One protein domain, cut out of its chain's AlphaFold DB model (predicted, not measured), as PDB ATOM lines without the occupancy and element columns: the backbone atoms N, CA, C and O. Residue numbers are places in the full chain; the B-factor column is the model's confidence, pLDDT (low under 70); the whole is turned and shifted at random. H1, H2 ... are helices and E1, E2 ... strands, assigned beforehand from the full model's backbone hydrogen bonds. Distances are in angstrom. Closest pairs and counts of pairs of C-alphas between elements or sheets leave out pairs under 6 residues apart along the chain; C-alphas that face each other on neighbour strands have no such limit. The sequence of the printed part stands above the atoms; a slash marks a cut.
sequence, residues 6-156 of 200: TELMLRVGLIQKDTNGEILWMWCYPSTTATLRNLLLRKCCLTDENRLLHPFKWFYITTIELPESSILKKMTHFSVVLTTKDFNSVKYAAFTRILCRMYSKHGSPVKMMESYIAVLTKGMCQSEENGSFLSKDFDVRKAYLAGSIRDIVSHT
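Overview. This is residues 6 to 156 of the 200 residues of the protein "UDENN domain-containing protein" of Papio anubis (UniProt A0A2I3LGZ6). A twisted sheet of four strands, E2 E1 E4 E3, has a hairpin of two helices, H2 and H3, covering one face and a shorter helix, H1, crossing the other. Beyond H2 and H3, on their side away from that sheet, packs a small hairpin of two strands, E5 and E6, while H4 packs on residues 89 to 91 of H2 and leads to the last helix, H5, which touches no helix. The printed part has 151 residues with five named helices and six named strands, in the order E1 E2 H1 E3 E4 H2 H3 E5 E6 H4 H5, and its class is mixed, helices and strands. Both sheets are antiparallel. The whole is compact, with a radius of gyration of the C-alphas of 15.1 A, and rounded, spanning 42 by 38 by 27 A.

Along the chain. In the large sheet, E1 is residues 9 to 18, 27.9 A long, and begins at C-alpha 9 at (187.350, 215.843, 272.301). E2 is residues 23 to 29, 18.8 A; E3 is residues 58 to 65, 23.5 A; E4 is residues 75 to 84, 26.9 A. The longest helix, H2, is residues 89 to 106, running 25.8 A from C-alpha 89 at (192.128, 205.956, 278.784). H3 is residues 109 to 122, 19.6 A, and H1 is residues 34 to 43, 14.2 A. E5 is residues 124 to 127 and E6 residues 131 to 134. H4 is residues 140 to 146, and H5 is residues 149 to 156, 12.4 A, ending at C-alpha 156 at (181.310, 200.956, 287.530).

Arrangement. E1 and E4 are the inner strands, antiparallel at 165 degrees, with N 13 and O 81 within hydrogen-bond range at 2.8 A. E2 and E1 form a hairpin, antiparallel at 153 degrees, with N 14 and O 27 at 2.8 A. E3 and E4 form another, antiparallel at 163 degrees, with N 60 and O 82 at 2.8 A. H2 is on the sheet at a height of 8.1 A, over E4 and E3, and runs slantwise to the strands, at 40 degrees to E3 on the local plane. The closest C-alphas of E3 and H2 are those of Thr 62 and Thr 96, 6.1 A apart. H3 is on the same face at a height of 10.1 A, over E1, and runs along the strands, at 17 degrees to E1 on the local plane. H2, with residues 99 to 103 alone, touches H3 in a helical hairpin, opposite ways at a steep tilt of 39 degrees; the closest C-alphas are those of Leu 99 and Met 112, 5.2 A. H1 is on the opposite face at a height of 9.1 A, over E1 and E4, and runs across the strands, at 64 degrees to E1 on the local plane. The hairpin E5 and E6 is antiparallel at 161 degrees, with N 133 and O 125 at 2.9 A. The closest C-alphas of H3 and E5 are those of Ala 118 and Cys 125, 5.6 A. H2 touches H4, about perpendicular at 87 degrees; the closest C-alphas are those of Val 90 and Ala 143, 5.8 A. H4 and H5 meet only through their link. H1 and H5 are only just apart, at 8.3 A. Every O i to N i+4 pair is within hydrogen-bond range in H1, H2, H3 and H4; in H5 it is 1 of 4, with 1 of 5 O i to N i+3 pairs.

Size, cuts and confidence. The two C-alphas farthest apart are those of Asn 20 and Arg 141, 42.6 A. The printed part has no cut. The link from H1 to E3, residues 44 to 57, is long; that from E3 to E4 is short, and the others are tight. The mean pLDDT of the printed part is 81.1, with 29 residues under 70: residue 6, residues 44 to 56, residues 128 to 130, residue 144 and residues 146 to 156. The mean of H5 is 40.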
ATOM      1  N   THR A   6     190.519 218.143 267.740       67.12
ATOM      2  CA  THR A   6     189.344 218.987 267.515       67.12
ATOM      3  C   THR A   6     188.075 218.175 267.257       67.12
ATOM      4  O   THR A   6     186.997 218.573 267.693       67.12
ATOM      5  N   GLU A   7     188.173 217.030 266.576       76.38
ATOM      6  CA  GLU A   7     187.002 216.209 266.253       76.38
ATOM      7  C   GLU A   7     186.693 215.132 267.300       76.38
ATOM      8  O   GLU A   7     185.567 214.618 267.325       76.38
ATOM      9  N   LEU A   8     187.663 214.801 268.156       87.62
ATOM     10  CA  LEU A   8     187.588 213.707 269.126       87.62
ATOM     11  C   LEU A   8     187.143 214.177 270.508       87.62
ATOM     12  O   LEU A   8     186.278 213.550 271.123       87.62
ATOM     13  N   MET A   9     187.691 215.288 270.995       90.81
ATOM     14  CA  MET A   9     187.350 215.843 272.301       90.81
ATOM     15  C   MET A   9     186.119 216.744 272.193       90.81
ATOM     16  O   MET A   9     186.108 217.736 271.476       90.81
ATOM     17  N   LEU A  10     185.068 216.413 272.941       91.19
ATOM     18  CA  LEU A  10     183.754 217.036 272.785       91.19
ATOM     19  C   LEU A  10     183.487 218.167 273.774       91.19
ATOM     20  O   LEU A  10     182.787 219.115 273.427       91.19
ATOM     21  N   ARG A  11     183.925 218.006 275.028       92.94
ATOM     22  CA  ARG A  11     183.709 218.984 276.105       92.94
ATOM     23  C   ARG A  11     184.594 218.706 277.306       92.94
ATOM     24  O   ARG A  11     184.923 217.549 277.574       92.94
ATOM     25  N   VAL A  12     184.835 219.755 278.077       95.50
ATOM     26  CA  VAL A  12     185.353 219.712 279.443       95.50
ATOM     27  C   VAL A  12     184.314 220.296 280.406       95.50
ATOM     28  O   VAL A  12     183.598 221.239 280.069       95.50
ATOM     29  N   GLY A  13     184.200 219.723 281.598       94.75
ATOM     30  CA  GLY A  13     183.290 220.152 282.655       94.75
ATOM     31  C   GLY A  13     183.947 220.109 284.027       94.75
ATOM     32  O   GLY A  13     184.938 219.407 284.228       94.75
ATOM     33  N   LEU A  14     183.378 220.866 284.959       94.88
ATOM     34  CA  LEU A  14     183.832 220.970 286.337       94.88
ATOM     35  C   LEU A  14     182.672 220.678 287.290       94.88
ATOM     36  O   LEU A  14     181.628 221.338 287.249       94.88
ATOM     37  N   ILE A  15     182.895 219.700 288.160       93.81
ATOM     38  CA  ILE A  15     182.027 219.353 289.284       93.81
ATOM     39  C   ILE A  15     182.780 219.713 290.563       93.81
ATOM     40  O   ILE A  15     183.990 219.515 290.638       93.81
ATOM     41  N   GLN A  16     182.086 220.238 291.562       93.00
ATOM     42  CA  GLN A  16     182.665 220.533 292.871       93.00
ATOM     43  C   GLN A  16     181.845 219.884 293.970       93.00
ATOM     44  O   GLN A  16     180.630 219.748 293.830       93.00
ATOM     45  N   LYS A  17     182.526 219.515 295.053       92.06
ATOM     46  CA  LYS A  17     181.913 219.175 296.329       92.06
ATOM     47  C   LYS A  17     182.304 220.237 297.345       92.06
ATOM     48  O   LYS A  17     183.500 220.454 297.579       92.06
ATOM     49  N   ASP A  18     181.317 220.906 297.917       89.25
ATOM     50  CA  ASP A  18     181.556 221.938 298.921       89.25
ATOM     51  C   ASP A  18     181.886 221.330 300.304       89.25
ATOM     52  O   ASP A  18     182.049 220.113 300.460       89.25
ATOM     53  N   THR A  19     182.046 222.183 301.316       88.12
ATOM     54  CA  THR A  19     182.268 221.765 302.712       88.12
ATOM     55  C   THR A  19     181.014 221.228 303.401       88.12
ATOM     56  O   THR A  19     181.135 220.535 304.407       88.12
ATOM     57  N   ASN A  20     179.825 221.514 302.867       88.75
ATOM     58  CA  ASN A  20     178.551 220.983 303.359       88.75
ATOM     59  C   ASN A  20     178.254 219.587 302.788       88.75
ATOM     60  O   ASN A  20     177.321 218.914 303.219       88.75
ATOM     61  N   GLY A  21     179.064 219.139 301.825       83.94
ATOM     62  CA  GLY A  21     178.908 217.868 301.136       83.94
ATOM     63  C   GLY A  21     178.024 217.944 299.893       83.94
ATOM     64  O   GLY A  21     177.815 216.907 299.260       83.94
ATOM     65  N   GLU A  22     177.557 219.135 299.513       88.25
ATOM     66  CA  GLU A  22     176.758 219.351 298.311       88.25
ATOM     67  C   GLU A  22     177.623 219.245 297.055       88.25
ATOM     68  O   GLU A  22     178.747 219.749 296.997       88.25
ATOM     69  N   ILE A  23     177.083 218.584 296.030       89.88
ATOM     70  CA  ILE A  23     177.770 218.350 294.760       89.88
ATOM     71  C   ILE A  23     177.108 219.190 293.678       89.88
ATOM     72  O   ILE A  23     175.926 219.016 293.374       89.88
ATOM     73  N   LEU A  24     177.882 220.074 293.056       89.50
ATOM     74  CA  LEU A  24     177.379 221.054 292.103       89.50
ATOM     75  C   LEU A  24     178.109 220.951 290.765       89.50
ATOM     76  O   LEU A  24     179.334 220.839 290.696       89.50
ATOM     77  N   TRP A  25     177.340 221.030 289.677       90.38
ATOM     78  CA  TRP A  25     177.899 221.276 288.351       90.38
ATOM     79  C   TRP A  25     178.164 222.762 288.197       90.38
ATOM     80  O   TRP A  25     177.231 223.563 288.150       90.38
ATOM     81  N   MET A  26     179.432 223.117 288.068       91.12
ATOM     82  CA  MET A  26     179.842 224.512 288.148       91.12
ATOM     83  C   MET A  26     180.016 225.134 286.778       91.12
ATOM     84  O   MET A  26     179.626 226.274 286.548       91.12
ATOM     85  N   TRP A  27     180.625 224.391 285.858       93.38
ATOM     86  CA  TRP A  27     181.064 224.967 284.600       93.38
ATOM     87  C   TRP A  27     181.272 223.901 283.528       93.38
ATOM     88  O   TRP A  27     181.605 222.757 283.838       93.38
ATOM     89  N   CYS A  28     181.096 224.272 282.260       92.94
ATOM     90  CA  CYS A  28     181.518 223.448 281.133       92.94
ATOM     91  C   CYS A  28     181.730 224.241 279.850       92.94
ATOM     92  O   CYS A  28     181.065 225.250 279.616       92.94
ATOM     93  N   TYR A  29     182.576 223.699 278.982       93.06
ATOM     94  CA  TYR A  29     182.790 224.198 277.635       93.06
ATOM     95  C   TYR A  29     183.019 223.052 276.638       93.06
ATOM     96  O   TYR A  29     183.824 222.160 276.914       93.06
ATOM     97  N   PRO A  30     182.375 223.084 275.459       90.69
ATOM     98  CA  PRO A  30     181.193 223.884 275.129       90.69
ATOM     99  C   PRO A  30     179.985 223.531 276.020       90.69
ATOM    100  O   PRO A  30     180.037 222.587 276.816       90.69
ATOM    101  N   SER A  31     178.884 224.278 275.894       87.00
ATOM    102  CA  SER A  31     177.672 224.055 276.695       87.00
ATOM    103  C   SER A  31     177.148 222.613 276.582       87.00
ATOM    104  O   SER A  31     177.362 221.899 275.594       87.00
ATOM    105  N   THR A  32     176.492 222.138 277.643       84.69
ATOM    106  CA  THR A  32     175.976 220.766 277.754       84.69
ATOM    107  C   THR A  32     174.466 220.746 277.947       84.69
ATOM    108  O   THR A  32     173.880 221.717 278.416       84.69
ATOM    109  N   THR A  33     173.830 219.625 277.605       85.38
ATOM    110  CA  THR A  33     172.406 219.414 277.885       85.38
ATOM    111  C   THR A  33     172.207 219.002 279.342       85.38
ATOM    112  O   THR A  33     173.075 218.361 279.944       85.38
ATOM    113  N   ALA A  34     171.040 219.319 279.912       85.88
ATOM    114  CA  ALA A  34     170.695 218.923 281.278       85.88
ATOM    115  C   ALA A  34     170.761 217.396 281.474       85.88
ATOM    116  O   ALA A  34     171.274 216.926 282.485       85.88
ATOM    117  N   THR A  35     170.335 216.620 280.473       83.75
ATOM    118  CA  THR A  35     170.393 215.151 280.493       83.75
ATOM    119  C   THR A  35     171.820 214.634 280.647       83.75
ATOM    120  O   THR A  35     172.086 213.809 281.521       83.75
ATOM    121  N   LEU A  36     172.757 215.146 279.839       81.31
ATOM    122  CA  LEU A  36     174.158 214.730 279.912       81.31
ATOM    123  C   LEU A  36     174.804 215.201 281.219       81.31
ATOM    124  O   LEU A  36     175.522 214.433 281.850       81.31
ATOM    125  N   ARG A  37     174.507 216.426 281.667       86.12
ATOM    126  CA  ARG A  37     174.962 216.940 282.967       86.12
ATOM    127  C   ARG A  37     174.540 216.026 284.117       86.12
ATOM    128  O   ARG A  37     175.380 215.631 284.916       86.12
ATOM    129  N   ASN A  38     173.265 215.651 284.170       84.56
ATOM    130  CA  ASN A  38     172.724 214.805 285.233       84.56
ATOM    131  C   ASN A  38     173.278 213.371 285.168       84.56
ATOM    132  O   ASN A  38     173.419 212.713 286.196       84.56
ATOM    133  N   LEU A  39     173.605 212.863 283.975       81.94
ATOM    134  CA  LEU A  39     174.323 211.594 283.829       81.94
ATOM    135  C   LEU A  39     175.750 211.690 284.390       81.94
ATOM    136  O   LEU A  39     176.156 210.825 285.158       81.94
ATOM    137  N   LEU A  40     176.495 212.736 284.026       81.62
ATOM    138  CA  LEU A  40     177.884 212.923 284.456       81.62
ATOM    139  C   LEU A  40     177.995 213.195 285.958       81.62
ATOM    140  O   LEU A  40     178.907 212.672 286.586       81.62
ATOM    141  N   LEU A  41     177.054 213.949 286.537       80.44
ATOM    142  CA  LEU A  41     176.959 214.125 287.986       80.44
ATOM    143  C   LEU A  41     176.792 212.777 288.689       80.44
ATOM    144  O   LEU A  41     177.558 212.498 289.599       80.44
ATOM    145  N   ARG A  42     175.880 211.924 288.197       76.19
ATOM    146  CA  ARG A  42     175.644 210.582 288.753       76.19
ATOM    147  C   ARG A  42     176.850 209.648 288.649       76.19
ATOM    148  O   ARG A  42     177.096 208.870 289.559       76.19
ATOM    149  N   LYS A  43     177.583 209.720 287.534       70.75
ATOM    150  CA  LYS A  43     178.764 208.884 287.245       70.75
ATOM    151  C   LYS A  43     180.052 209.397 287.879       70.75
ATOM    152  O   LYS A  43     181.029 208.656 287.961       70.75
ATOM    153  N   CYS A  44     180.090 210.662 288.287       57.66
ATOM    154  CA  CYS A  44     181.171 211.173 289.107       57.66
ATOM    155  C   CYS A  44     181.182 210.370 290.410       57.66
ATOM    156  O   CYS A  44     180.116 210.062 290.936       57.66
ATOM    157  N   CYS A  45     182.360 210.032 290.946       55.31
ATOM    158  CA  CYS A  45     182.530 209.147 292.113       55.31
ATOM    159  C   CYS A  45     181.929 209.687 293.432       55.31
ATOM    160  O   CYS A  45     182.311 209.239 294.516       55.31
ATOM    161  N   LEU A  46     181.041 210.673 293.337       49.00
ATOM    162  CA  LEU A  46     180.390 211.423 294.389       49.00
ATOM    163  C   LEU A  46     178.918 210.991 294.595       49.00
ATOM    164  O   LEU A  46     178.313 211.439 295.559       49.00
ATOM    165  N   THR A  47     178.354 210.111 293.753       46.62
ATOM    166  CA  THR A  47     176.961 209.606 293.850       46.62
ATOM    167  C   THR A  47     176.837 208.145 293.388       46.62
ATOM    168  O   THR A  47     177.643 207.700 292.576       46.62
ATOM    169  N   ASP A  48     175.834 207.413 293.890       41.12
ATOM    170  CA  ASP A  48     175.755 205.936 293.871       41.12
ATOM    171  C   ASP A  48     174.686 205.358 292.916       41.12
ATOM    172  O   ASP A  48     173.891 204.508 293.297       41.12
ATOM    173  N   GLU A  49     174.603 205.831 291.662       45.50
ATOM    174  CA  GLU A  49     173.631 205.271 290.704       45.50
ATOM    175  C   GLU A  49     174.183 205.046 289.288       45.50
ATOM    176  O   GLU A  49     174.471 205.977 288.526       45.50
ATOM    177  N   ASN A  50     174.230 203.772 288.883       44.16
ATOM    178  CA  ASN A  50     174.606 203.330 287.544       44.16
ATOM    179  C   ASN A  50     173.384 203.088 286.650       44.16
ATOM    180  O   ASN A  50     172.699 202.078 286.761       44.16
ATOM    181  N   ARG A  51     173.165 203.952 285.652       44.53
ATOM    182  CA  ARG A  51     172.369 203.594 284.460       44.53
ATOM    183  C   ARG A  51     173.210 203.710 283.186       44.53
ATOM    184  O   ARG A  51     174.189 204.462 283.142       44.53
ATOM    185  N   LEU A  52     172.850 202.884 282.201       44.91
ATOM    186  CA  LEU A  52     173.555 202.648 280.935       44.91
ATOM    187  C   LEU A  52     173.713 203.919 280.083       44.91
ATOM    188  O   LEU A  52     172.876 204.821 280.101       44.91
ATOM    189  N   LEU A  53     174.834 203.974 279.362       51.91
ATOM    190  CA  LEU A  53     175.364 205.146 278.665       51.91
ATOM    191  C   LEU A  53     174.715 205.383 277.296       51.91
ATOM    192  O   LEU A  53     174.236 204.459 276.646       51.91
ATOM    193  N   HIS A  54     174.770 206.633 276.822       49.91
ATOM    194  CA  HIS A  54     174.503 206.948 275.419       49.91
ATOM    195  C   HIS A  54     175.543 206.242 274.522       49.91
ATOM    196  O   HIS A  54     176.737 206.421 274.762       49.91
ATOM    197  N   PRO A  55     175.133 205.519 273.465       51.97
ATOM    198  CA  PRO A  55     175.980 204.544 272.761       51.97
ATOM    199  C   PRO A  55     177.199 205.091 271.986       51.97
ATOM    200  O   PRO A  55     177.902 204.310 271.359       51.97
ATOM    201  N   PHE A  56     177.493 206.397 272.015       57.97
ATOM    202  CA  PHE A  56     178.492 207.007 271.118       57.97
ATOM    203  C   PHE A  56     179.495 207.966 271.780       57.97
ATOM    204  O   PHE A  56     180.167 208.713 271.068       57.97
ATOM    205  N   LYS A  57     179.571 208.041 273.117       73.44
ATOM    206  CA  LYS A  57     180.448 209.011 273.803       73.44
ATOM    207  C   LYS A  57     181.138 208.402 275.020       73.44
ATOM    208  O   LYS A  57     180.467 207.869 275.901       73.44
ATOM    209  N   TRP A  58     182.456 208.561 275.090       85.38
ATOM    210  CA  TRP A  58     183.275 208.206 276.248       85.38
ATOM    211  C   TRP A  58     183.387 209.397 277.192       85.38
ATOM    212  O   TRP A  58     183.355 210.547 276.752       85.38
ATOM    213  N   PHE A  59     183.522 209.145 278.490       87.25
ATOM    214  CA  PHE A  59     183.822 210.186 279.465       87.25
ATOM    215  C   PHE A  59     184.912 209.733 280.430       87.25
ATOM    216  O   PHE A  59     185.008 208.560 280.781       87.25
ATOM    217  N   TYR A  60     185.713 210.698 280.862       89.06
ATOM    218  CA  TYR A  60     186.841 210.526 281.760       89.06
ATOM    219  C   TYR A  60     186.693 211.524 282.894       89.06
ATOM    220  O   TYR A  60     186.561 212.725 282.651       89.06
ATOM    221  N   ILE A  61     186.676 211.023 284.124       89.12
ATOM    222  CA  ILE A  61     186.491 211.836 285.323       89.12
ATOM    223  C   ILE A  61     187.742 211.692 286.173       89.12
ATOM    224  O   ILE A  61     188.187 210.583 286.461       89.12
ATOM    225  N   THR A  62     188.328 212.815 286.565       90.56
ATOM    226  CA  THR A  62     189.433 212.841 287.524       90.56
ATOM    227  C   THR A  62     189.040 213.729 288.681       90.56
ATOM    228  O   THR A  62     188.827 214.924 288.496       90.56
ATOM    229  N   THR A  63     188.934 213.120 289.858       91.25
ATOM    230  CA  THR A  63     188.602 213.792 291.113       91.25
ATOM    231  C   THR A  63     189.877 214.081 291.884       91.25
ATOM    232  O   THR A  63     190.740 213.211 291.993       91.25
ATOM    233  N   ILE A  64     189.981 215.293 292.413       91.31
ATOM    234  CA  ILE A  64     191.052 215.730 293.300       91.31
ATOM    235  C   ILE A  64     190.428 216.132 294.631       91.31
ATOM    236  O   ILE A  64     189.461 216.896 294.667       91.31
ATOM    237  N   GLU A  65     191.002 215.610 295.706       92.31
ATOM    238  CA  GLU A  65     190.793 216.108 297.060       92.31
ATOM    239  C   GLU A  65     191.690 217.327 297.285       92.31
ATOM    240  O   GLU A  65     192.870 217.331 296.916       92.31
ATOM    241  N   LEU A  66     191.108 218.394 297.821       89.88
ATOM    242  CA  LEU A  66     191.799 219.653 298.050       89.88
ATOM    243  C   LEU A  66     192.371 219.691 299.470       89.88
ATOM    244  O   LEU A  66     191.630 219.453 300.422       89.88
ATOM    245  N   PRO A  67     193.651 220.066 299.642       88.75
ATOM    246  CA  PRO A  67     194.190 220.364 300.961       88.75
ATOM    247  C   PRO A  67     193.442 221.528 301.619       88.75
ATOM    248  O   PRO A  67     192.997 222.457 300.935       88.75
ATOM    249  N   GLU A  68     193.407 221.547 302.950       78.75
ATOM    250  CA  GLU A  68     192.823 222.654 303.727       78.75
ATOM    251  C   GLU A  68     193.481 224.011 303.412       78.75
ATOM    252  O   GLU A  68     192.837 225.056 303.470       78.75
ATOM    253  N   SER A  69     194.758 223.999 303.015       82.56
ATOM    254  CA  SER A  69     195.524 225.182 302.606       82.56
ATOM    255  C   SER A  69     195.253 225.648 301.171       82.56
ATOM    256  O   SER A  69     195.866 226.616 300.716       82.56
ATOM    257  N   SER A  70     194.367 224.976 300.430       86.75
ATOM    258  CA  SER A  70     194.095 225.327 299.039       86.75
ATOM    259  C   SER A  70     193.480 226.726 298.902       86.75
ATOM    260  O   SER A  70     192.765 227.233 299.768       86.75
ATOM    261  N   ILE A  71     193.707 227.353 297.748       88.19
ATOM    262  CA  ILE A  71     193.065 228.631 297.398       88.19
ATOM    263  C   ILE A  71     191.537 228.495 297.243       88.19
ATOM    264  O   ILE A  71     190.809 229.485 297.311       88.19
ATOM    265  N   LEU A  72     191.040 227.266 297.079       86.25
ATOM    266  CA  LEU A  72     189.634 226.910 296.897       86.25
ATOM    267  C   LEU A  72     188.949 226.650 298.253       86.25
ATOM    268  O   LEU A  72     188.390 225.586 298.498       86.25
ATOM    269  N   LYS A  73     188.951 227.655 299.135       79.50
ATOM    270  CA  LYS A  73     188.591 227.546 300.569       79.50
ATOM    271  C   LYS A  73     187.188 227.014 300.914       79.50
ATOM    272  O   LYS A  73     186.919 226.754 302.079       79.50
ATOM    273  N   LYS A  74     186.267 226.920 299.953       86.19
ATOM    274  CA  LYS A  74     184.872 226.482 300.177       86.19
ATOM    275  C   LYS A  74     184.573 225.102 299.590       86.19
ATOM    276  O   LYS A  74     183.412 224.735 299.447       86.19
ATOM    277  N   MET A  75     185.602 224.370 299.176       88.12
ATOM    278  CA  MET A  75     185.461 223.118 298.441       88.12
ATOM    279  C   MET A  75     186.384 222.072 299.043       88.12
ATOM    280  O   MET A  75     187.543 222.357 299.325       88.12
ATOM    281  N   THR A  76     185.866 220.861 299.216       90.44
ATOM    282  CA  THR A  76     186.650 219.716 299.700       90.44
ATOM    283  C   THR A  76     187.215 218.921 298.533       90.44
ATOM    284  O   THR A  76     188.336 218.429 298.588       90.44
ATOM    285  N   HIS A  77     186.444 218.811 297.450       92.62
ATOM    286  CA  HIS A  77     186.824 218.071 296.257       92.62
ATOM    287  C   HIS A  77     186.371 218.811 295.007       92.62
ATOM    288  O   HIS A  77     185.384 219.555 295.011       92.62
ATOM    289  N   PHE A  78     187.035 218.530 293.898       94.31
ATOM    290  CA  PHE A  78     186.506 218.845 292.581       94.31
ATOM    291  C   PHE A  78     186.830 217.725 291.600       94.31
ATOM    292  O   PHE A  78     187.780 216.966 291.790       94.31
ATOM    293  N   SER A  79     186.051 217.644 290.531       93.19
ATOM    294  CA  SER A  79     186.260 216.685 289.458       93.19
ATOM    295  C   SER A  79     186.249 217.386 288.112       93.19
ATOM    296  O   SER A  79     185.308 218.112 287.782       93.19
ATOM    297  N   VAL A  80     187.284 217.131 287.317       94.94
ATOM    298  CA  VAL A  80     187.306 217.499 285.901       94.94
ATOM    299  C   VAL A  80     186.718 216.347 285.101       94.94
ATOM    300  O   VAL A  80     187.126 215.195 285.256       94.94
ATOM    301  N   VAL A  81     185.759 216.673 284.241       93.12
ATOM    302  CA  VAL A  81     185.075 215.730 283.358       93.12
ATOM    303  C   VAL A  81     185.443 216.047 281.918       93.12
ATOM    304  O   VAL A  81     185.200 217.156 281.455       93.12
ATOM    305  N   LEU A  82     185.977 215.078 281.187       93.69
ATOM    306  CA  LEU A  82     186.237 215.180 279.753       93.69
ATOM    307  C   LEU A  82     185.325 214.202 279.015       93.69
ATOM    308  O   LEU A  82     185.259 213.039 279.392       93.69
ATOM    309  N   THR A  83     184.621 214.641 277.971       91.06
ATOM    310  CA  THR A  83     183.857 213.737 277.086       91.06
ATOM    311  C   THR A  83     184.499 213.694 275.708       91.06
ATOM    312  O   THR A  83     184.891 214.739 275.186       91.06
ATOM    313  N   THR A  84     184.563 212.514 275.098       90.56
ATOM    314  CA  THR A  84     185.240 212.268 273.817       90.56
ATOM    315  C   THR A  84     184.431 211.314 272.927       90.56
ATOM    316  O   THR A  84     183.452 210.703 273.372       90.56
ATOM    317  N   LYS A  85     184.808 211.215 271.648       88.25
ATOM    318  CA  LYS A  85     184.251 210.244 270.687       88.25
ATOM    319  C   LYS A  85     185.040 208.936 270.639       88.25
ATOM    320  O   LYS A  85     184.469 207.899 270.320       88.25
ATOM    321  N   ASP A  86     186.328 208.975 270.958       87.62
ATOM    322  CA  ASP A  86     187.239 207.833 270.939       87.62
ATOM    323  C   ASP A  86     187.597 207.348 272.344       87.62
ATOM    324  O   ASP A  86     187.518 208.090 273.328       87.62
ATOM    325  N   PHE A  87     188.027 206.089 272.410       85.00
ATOM    326  CA  PHE A  87     188.564 205.497 273.619       85.00
ATOM    327  C   PHE A  87     190.090 205.650 273.661       85.00
ATOM    328  O   PHE A  87     190.802 205.061 272.850       85.00
ATOM    329  N   ASN A  88     190.598 206.394 274.645       88.06
ATOM    330  CA  ASN A  88     192.024 206.431 274.972       88.06
ATOM    331  C   ASN A  88     192.225 206.771 276.458       88.06
ATOM    332  O   ASN A  88     192.481 207.917 276.832       88.06
ATOM    333  N   SER A  89     192.069 205.769 277.327       83.19
ATOM    334  CA  SER A  89     192.128 205.956 278.784       83.19
ATOM    335  C   SER A  89     193.437 206.583 279.262       83.19
ATOM    336  O   SER A  89     193.409 207.458 280.122       83.19
ATOM    337  N   VAL A  90     194.574 206.193 278.681       87.31
ATOM    338  CA  VAL A  90     195.898 206.690 279.076       87.31
ATOM    339  C   VAL A  90     196.061 208.170 278.723       87.31
ATOM    340  O   VAL A  90     196.422 208.968 279.592       87.31
ATOM    341  N   LYS A  91     195.731 208.557 277.481       91.88
ATOM    342  CA  LYS A  91     195.775 209.956 277.022       91.88
ATOM    343  C   LYS A  91     194.892 210.843 277.873       91.88
ATOM    344  O   LYS A  91     195.337 211.864 278.397       91.88
ATOM    345  N   TYR A  92     193.630 210.452 278.008       92.00
ATOM    346  CA  TYR A  92     192.638 211.306 278.632       92.00
ATOM    347  C   TYR A  92     192.800 211.364 280.149       92.00
ATOM    348  O   TYR A  92     192.594 212.437 280.704       92.00
ATOM    349  N   ALA A  93     193.293 210.306 280.806       89.75
ATOM    350  CA  ALA A  93     193.681 210.366 282.217       89.75
ATOM    351  C   ALA A  93     194.914 211.253 282.462       89.75
ATOM    352  O   ALA A  93     194.984 211.953 283.473       89.75
ATOM    353  N   ALA A  94     195.907 211.235 281.566       91.75
ATOM    354  CA  ALA A  94     197.041 212.158 281.656       91.75
ATOM    355  C   ALA A  94     196.574 213.608 281.481       91.75
ATOM    356  O   ALA A  94     196.959 214.493 282.247       91.75
ATOM    357  N   PHE A  95     195.690 213.839 280.514       93.94
ATOM    358  CA  PHE A  95     195.223 215.175 280.200       93.94
ATOM    359  C   PHE A  95     194.318 215.776 281.284       93.94
ATOM    360  O   PHE A  95     194.541 216.910 281.709       93.94
ATOM    361  N   THR A  96     193.346 215.024 281.807       93.50
ATOM    362  CA  THR A  96     192.487 215.499 282.904       93.50
ATOM    363  C   THR A  96     193.290 215.829 284.160       93.50
ATOM    364  O   THR A  96     192.969 216.805 284.831       93.50
ATOM    365  N   ARG A  97     194.380 215.106 284.455       92.31
ATOM    366  CA  ARG A  97     195.293 215.453 285.562       92.31
ATOM    367  C   ARG A  97     195.966 216.811 285.368       92.31
ATOM    368  O   ARG A  97     196.089 217.560 286.334       92.31
ATOM    369  N   ILE A  98     196.371 217.149 284.144       93.50
ATOM    370  CA  ILE A  98     196.933 218.474 283.830       93.50
ATOM    371  C   ILE A  98     195.876 219.556 284.048       93.50
ATOM    372  O   ILE A  98     196.143 220.547 284.725       93.50
ATOM    373  N   LEU A  99     194.659 219.339 283.547       94.44
ATOM    374  CA  LEU A  99     193.538 220.261 283.742       94.44
ATOM    375  C   LEU A  99     193.207 220.465 285.226       94.44
ATOM    376  O   LEU A  99     192.999 221.598 285.660       94.44
ATOM    377  N   CYS A 100     193.234 219.391 286.017       93.56
ATOM    378  CA  CYS A 100     193.058 219.476 287.458       93.56
ATOM    379  C   CYS A 100     194.124 220.355 288.117       93.56
ATOM    380  O   CYS A 100     193.782 221.200 288.934       93.56
ATOM    381  N   ARG A 101     195.399 220.210 287.742       91.81
ATOM    382  CA  ARG A 101     196.478 221.054 288.283       91.81
ATOM    383  C   ARG A 101     196.297 222.520 287.920       91.81
ATOM    384  O   ARG A 101     196.450 223.372 288.788       91.81
ATOM    385  N   MET A 102     195.914 222.813 286.675       92.69
ATOM    386  CA  MET A 102     195.602 224.184 286.256       92.69
ATOM    387  C   MET A 102     194.490 224.784 287.120       92.69
ATOM    388  O   MET A 102     194.600 225.924 287.575       92.69
ATOM    389  N   TYR A 103     193.443 224.006 287.397       93.25
ATOM    390  CA  TYR A 103     192.358 224.460 288.256       93.25
ATOM    391  C   TYR A 103     192.794 224.629 289.720       93.25
ATOM    392  O   TYR A 103     192.527 225.676 290.301       93.25
ATOM    393  N   SER A 104     193.529 223.673 290.297       91.75
ATOM    394  CA  SER A 104     194.049 223.774 291.670       91.75
ATOM    395  C   SER A 104     194.989 224.965 291.863       91.75
ATOM    396  O   SER A 104     194.945 225.611 292.907       91.75
ATOM    397  N   LYS A 105     195.830 225.263 290.865       91.38
ATOM    398  CA  LYS A 105     196.825 226.342 290.925       91.38
ATOM    399  C   LYS A 105     196.198 227.728 290.800       91.38
ATOM    400  O   LYS A 105     196.614 228.650 291.494       91.38
ATOM    401  N   HIS A 106     195.225 227.890 289.904       91.69
ATOM    402  CA  HIS A 106     194.665 229.206 289.578       91.69
ATOM    403  C   HIS A 106     193.287 229.467 290.189       91.69
ATOM    404  O   HIS A 106     192.833 230.609 290.192       91.69
ATOM    405  N   GLY A 107     192.590 228.427 290.648       90.94
ATOM    406  CA  GLY A 107     191.244 228.520 291.211       90.94
ATOM    407  C   GLY A 107     190.188 228.984 290.205       90.94
ATOM    408  O   GLY A 107     189.106 229.411 290.594       90.94
ATOM    409  N   SER A 108     190.506 228.941 288.908       89.19
ATOM    410  CA  SER A 108     189.677 229.489 287.838       89.19
ATOM    411  C   SER A 108     189.552 228.503 286.675       89.19
ATOM    412  O   SER A 108     190.570 228.006 286.180       89.19
ATOM    413  N   PRO A 109     188.326 228.242 286.174       92.94
ATOM    414  CA  PRO A 109     188.120 227.372 285.018       92.94
ATOM    415  C   PRO A 109     188.671 227.973 283.717       92.94
ATOM    416  O   PRO A 109     188.846 227.240 282.751       92.94
ATOM    417  N   VAL A 110     188.984 229.276 283.678       93.75
ATOM    418  CA  VAL A 110     189.506 229.948 282.475       93.75
ATOM    419  C   VAL A 110     190.874 229.392 282.081       93.75
ATOM    420  O   VAL A 110     191.068 229.019 280.929       93.75
ATOM    421  N   LYS A 111     191.805 229.242 283.032       91.94
ATOM    422  CA  LYS A 111     193.140 228.684 282.744       91.94
ATOM    423  C   LYS A 111     193.084 227.222 282.321       91.94
ATOM    424  O   LYS A 111     193.738 226.821 281.366       91.94
ATOM    425  N   MET A 112     192.212 226.451 282.963       93.56
ATOM    426  CA  MET A 112     191.905 225.087 282.540       93.56
ATOM    427  C   MET A 112     191.341 225.048 281.104       93.56
ATOM    428  O   MET A 112     191.746 224.211 280.298       93.56
ATOM    429  N   MET A 113     190.429 225.962 280.760       95.31
ATOM    430  CA  MET A 113     189.836 226.066 279.424       95.31
ATOM    431  C   MET A 113     190.862 226.461 278.355       95.31
ATOM    432  O   MET A 113     190.840 225.893 277.264       95.31
ATOM    433  N   GLU A 114     191.769 227.391 278.655       94.12
ATOM    434  CA  GLU A 114     192.869 227.766 277.758       94.12
ATOM    435  C   GLU A 114     193.713 226.533 277.387       94.12
ATOM    436  O   GLU A 114     193.961 226.289 276.204       94.12
ATOM    437  N   SER A 115     194.077 225.693 278.367       93.50
ATOM    438  CA  SER A 115     194.798 224.434 278.116       93.50
ATOM    439  C   SER A 115     193.974 223.427 277.308       93.50
ATOM    440  O   SER A 115     194.515 222.761 276.423       93.50
ATOM    441  N   TYR A 116     192.668 223.327 277.576       94.81
ATOM    442  CA  TYR A 116     191.738 222.510 276.792       94.81
ATOM    443  C   TYR A 116     191.708 222.922 275.316       94.81
ATOM    444  O   TYR A 116     191.870 222.075 274.436       94.81
ATOM    445  N   ILE A 117     191.579 224.219 275.040       94.19
ATOM    446  CA  ILE A 117     191.575 224.755 273.674       94.19
ATOM    447  C   ILE A 117     192.941 224.575 273.002       94.19
ATOM    448  O   ILE A 117     192.994 224.255 271.814       94.19
ATOM    449  N   ALA A 118     194.045 224.738 273.736       93.69
ATOM    450  CA  ALA A 118     195.384 224.520 273.194       93.69
ATOM    451  C   ALA A 118     195.560 223.080 272.683       93.69
ATOM    452  O   ALA A 118     195.999 222.892 271.550       93.69
ATOM    453  N   VAL A 119     195.124 222.074 273.450       93.12
ATOM    454  CA  VAL A 119     195.137 220.678 272.981       93.12
ATOM    455  C   VAL A 119     194.176 220.470 271.817       93.12
ATOM    456  O   VAL A 119     194.578 219.896 270.812       93.12
ATOM    457  N   LEU A 120     192.950 220.997 271.889       90.94
ATOM    458  CA  LEU A 120     191.985 220.877 270.791       90.94
ATOM    459  C   LEU A 120     192.513 221.409 269.457       90.94
ATOM    460  O   LEU A 120     192.194 220.845 268.418       90.94
ATOM    461  N   THR A 121     193.249 222.520 269.477       90.25
ATOM    462  CA  THR A 121     193.632 223.257 268.260       90.25
ATOM    463  C   THR A 121     195.050 222.958 267.794       90.25
ATOM    464  O   THR A 121     195.317 223.006 266.597       90.25
ATOM    465  N   LYS A 122     195.965 222.658 268.721       90.69
ATOM    466  CA  LYS A 122     197.395 222.457 268.438       90.69
ATOM    467  C   LYS A 122     197.875 221.042 268.760       90.69
ATOM    468  O   LYS A 122     199.027 220.727 268.485       90.69
ATOM    469  N   GLY A 123     197.044 220.214 269.392       90.44
ATOM    470  CA  GLY A 123     197.427 218.879 269.856       90.44
ATOM    471  C   GLY A 123     198.421 218.887 271.017       90.44
ATOM    472  O   GLY A 123     199.025 217.857 271.311       90.44
ATOM    473  N   MET A 124     198.638 220.037 271.669       91.75
ATOM    474  CA  MET A 124     199.553 220.142 272.800       91.75
ATOM    475  C   MET A 124     199.201 221.274 273.763       91.75
ATOM    476  O   MET A 124     198.644 222.301 273.369       91.75
ATOM    477  N   CYS A 125     199.586 221.116 275.026       90.62
ATOM    478  CA  CYS A 125     199.597 222.203 276.002       90.62
ATOM    479  C   CYS A 125     200.859 222.136 276.864       90.62
ATOM    480  O   CYS A 125     201.440 221.069 277.069       90.62
ATOM    481  N   GLN A 126     201.306 223.291 277.349       83.56
ATOM    482  CA  GLN A 126     202.419 223.363 278.288       83.56
ATOM    483  C   GLN A 126     201.884 223.276 279.715       83.56
ATOM    484  O   GLN A 126     200.907 223.943 280.054       83.56
ATOM    485  N   SER A 127     202.528 222.450 280.535       72.19
ATOM    486  CA  SER A 127     202.357 222.451 281.981       72.19
ATOM    487  C   SER A 127     203.653 222.943 282.609       72.19
ATOM    488  O   SER A 127     204.724 222.407 282.333       72.19
ATOM    489  N   GLU A 128     203.553 223.957 283.462       66.38
ATOM    490  CA  GLU A 128     204.713 224.601 284.088       66.38
ATOM    491  C   GLU A 128     205.513 223.648 285.001       66.38
ATOM    492  O   GLU A 128     206.696 223.871 285.225       66.38
ATOM    493  N   GLU A 129     204.900 222.565 285.493       60.53
ATOM    494  CA  GLU A 129     205.517 221.630 286.453       60.53
ATOM    495  C   GLU A 129     205.974 220.289 285.845       60.53
ATOM    496  O   GLU A 129     206.811 219.607 286.429       60.53
ATOM    497  N   ASN A 130     205.440 219.866 284.689       59.72
ATOM    498  CA  ASN A 130     205.612 218.485 284.191       59.72
ATOM    499  C   ASN A 130     205.966 218.385 282.702       59.72
ATOM    500  O   ASN A 130     205.820 217.320 282.103       59.72
ATOM    501  N   GLY A 131     206.419 219.484 282.104       73.81
ATOM    502  CA  GLY A 131     206.705 219.544 280.677       73.81
ATOM    503  C   GLY A 131     205.443 219.686 279.825       73.81
ATOM    504  O   GLY A 131     204.367 220.062 280.294       73.81
ATOM    505  N   SER A 132     205.584 219.440 278.526       84.06
ATOM    506  CA  SER A 132     204.498 219.568 277.556       84.06
ATOM    507  C   SER A 132     203.706 218.274 277.414       84.06
ATOM    508  O   SER A 132     204.284 217.199 277.284       84.06
ATOM    509  N   PHE A 133     202.384 218.385 277.347       90.50
ATOM    510  CA  PHE A 133     201.514 217.317 276.867       90.50
ATOM    511  C   PHE A 133     201.439 217.380 275.346       90.50
ATOM    512  O   PHE A 133     201.124 218.445 274.816       90.50
ATOM    513  N   LEU A 134     201.687 216.265 274.655       91.19
ATOM    514  CA  LEU A 134     201.489 216.143 273.214       91.19
ATOM    515  C   LEU A 134     200.555 214.967 272.927       91.19
ATOM    516  O   LEU A 134     200.852 213.822 273.260       91.19
ATOM    517  N   SER A 135     199.439 215.228 272.257       90.00
ATOM    518  CA  SER A 135     198.446 214.201 271.936       90.00
ATOM    519  C   SER A 135     198.992 213.079 271.060       90.00
ATOM    520  O   SER A 135     198.566 211.935 271.207       90.00
ATOM    521  N   LYS A 136     199.951 213.393 270.181       89.25
ATOM    522  CA  LYS A 136     200.597 212.424 269.285       89.25
ATOM    523  C   LYS A 136     201.425 211.363 270.014       89.25
ATOM    524  O   LYS A 136     201.690 210.312 269.440       89.25
ATOM    525  N   ASP A 137     201.793 211.602 271.273       89.56
ATOM    526  CA  ASP A 137     202.562 210.640 272.067       89.56
ATOM    527  C   ASP A 137     201.686 209.463 272.543       89.56
ATOM    528  O   ASP A 137     202.195 208.438 273.009       89.56
ATOM    529  N   PHE A 138     200.361 209.573 272.391       86.94
ATOM    530  CA  PHE A 138     199.400 208.578 272.845       86.94
ATOM    531  C   PHE A 138     198.796 207.785 271.681       86.94
ATOM    532  O   PHE A 138     197.843 208.215 271.033       86.94
ATOM    533  N   ASP A 139     199.291 206.564 271.474       84.44
ATOM    534  CA  ASP A 139     198.716 205.621 270.509       84.44
ATOM    535  C   ASP A 139     197.481 204.913 271.102       84.44
ATOM    536  O   ASP A 139     197.532 204.312 272.180       84.44
ATOM    537  N   VAL A 140     196.364 204.953 270.374       81.00
ATOM    538  CA  VAL A 140     195.086 204.339 270.769       81.00
ATOM    539  C   VAL A 140     195.207 202.823 270.972       81.00
ATOM    540  O   VAL A 140     194.645 202.282 271.922       81.00
ATOM    541  N   ARG A 141     195.985 202.115 270.145       79.06
ATOM    542  CA  ARG A 141     196.211 200.666 270.296       79.06
ATOM    543  C   ARG A 141     196.945 200.367 271.595       79.06
ATOM    544  O   ARG A 141     196.591 199.412 272.279       79.06
ATOM    545  N   LYS A 142     197.914 201.208 271.977       79.94
ATOM    546  CA  LYS A 142     198.568 201.088 273.289       79.94
ATOM    547  C   LYS A 142     197.565 201.293 274.423       79.94
ATOM    548  O   LYS A 142     197.659 200.586 275.415       79.94
ATOM    549  N   ALA A 143     196.588 202.188 274.273       73.94
ATOM    550  CA  ALA A 143     195.544 202.383 275.278       73.94
ATOM    551  C   ALA A 143     194.612 201.165 275.419       73.94
ATOM    552  O   ALA A 143     194.293 200.787 276.542       73.94
ATOM    553  N   TYR A 144     194.233 200.512 274.315       69.88
ATOM    554  CA  TYR A 144     193.469 199.253 274.347       69.88
ATOM    555  C   TYR A 144     194.243 198.086 274.971       69.88
ATOM    556  O   TYR A 144     193.636 197.176 275.526       69.88
ATOM    557  N   LEU A 145     195.573 198.093 274.868       71.69
ATOM    558  CA  LEU A 145     196.428 197.080 275.488       71.69
ATOM    559  C   LEU A 145     196.716 197.391 276.962       71.69
ATOM    560  O   LEU A 145     196.814 196.476 277.771       71.69
ATOM    561  N   ALA A 146     196.845 198.674 277.308       64.56
ATOM    562  CA  ALA A 146     197.101 199.138 278.669       64.56
ATOM    563  C   ALA A 146     195.850 199.085 279.557       64.56
ATOM    564  O   ALA A 146     195.967 198.911 280.765       64.56
ATOM    565  N   GLY A 147     194.660 199.246 278.971       54.59
ATOM    566  CA  GLY A 147     193.388 199.003 279.636       54.59
ATOM    567  C   GLY A 147     192.788 197.709 279.118       54.59
ATOM    568  O   GLY A 147     192.193 197.702 278.044       54.59
ATOM    569  N   SER A 148     192.886 196.618 279.878       47.22
ATOM    570  CA  SER A 148     192.015 195.472 279.615       47.22
ATOM    571  C   SER A 148     190.573 195.990 279.657       47.22
ATOM    572  O   SER A 148     190.176 196.642 280.620       47.22
ATOM    573  N   ILE A 149     189.775 195.735 278.614       48.19
ATOM    574  CA  ILE A 149     188.358 196.157 278.542       48.19
ATOM    575  C   ILE A 149     187.580 195.723 279.801       48.19
ATOM    576  O   ILE A 149     186.633 196.390 280.211       48.19
ATOM    577  N   ARG A 150     188.040 194.661 280.475       40.62
ATOM    578  CA  ARG A 150     187.512 194.169 281.755       40.62
ATOM    579  C   ARG A 150     187.763 195.116 282.939       40.62
ATOM    580  O   ARG A 150     186.901 195.213 283.803       40.62
ATOM    581  N   ASP A 151     188.871 195.854 282.947       38.66
ATOM    582  CA  ASP A 151     189.242 196.777 284.035       38.66
ATOM    583  C   ASP A 151     188.468 198.102 283.951       38.66
ATOM    584  O   ASP A 151     188.318 198.827 284.927       38.66
ATOM    585  N   ILE A 152     187.941 198.423 282.769       42.59
ATOM    586  CA  ILE A 152     187.152 199.639 282.526       42.59
ATOM    587  C   ILE A 152     185.693 199.437 282.959       42.59
ATOM    588  O   ILE A 152     185.041 200.393 283.375       42.59
ATOM    589  N   VAL A 153     185.191 198.199 282.898       40.56
ATOM    590  CA  VAL A 153     183.826 197.833 283.316       40.56
ATOM    591  C   VAL A 153     183.743 197.586 284.830       40.56
ATOM    592  O   VAL A 153     182.723 197.874 285.444       40.56
ATOM    593  N   SER A 154     184.819 197.148 285.488       34.28
ATOM    594  CA  SER A 154     184.821 196.914 286.943       34.28
ATOM    595  C   SER A 154     184.788 198.196 287.789       34.28
ATOM    596  O   SER A 154     184.304 198.173 288.921       34.28
ATOM    597  N   HIS A 155     185.214 199.344 287.249       35.78
ATOM    598  CA  HIS A 155     185.109 200.630 287.949       35.78
ATOM    599  C   HIS A 155     183.676 201.153 288.090       35.78
ATOM    600  O   HIS A 155     183.449 202.060 288.892       35.78
ATOM    601  N   THR A 156     182.716 200.602 287.343       36.12
ATOM    602  CA  THR A 156     181.310 200.956 287.530       36.12
ATOM    603  C   THR A 156     180.663 200.163 288.667       36.12
ATOM    604  O   THR A 156     179.859 200.753 289.375       36.12
TER     605      THR A 156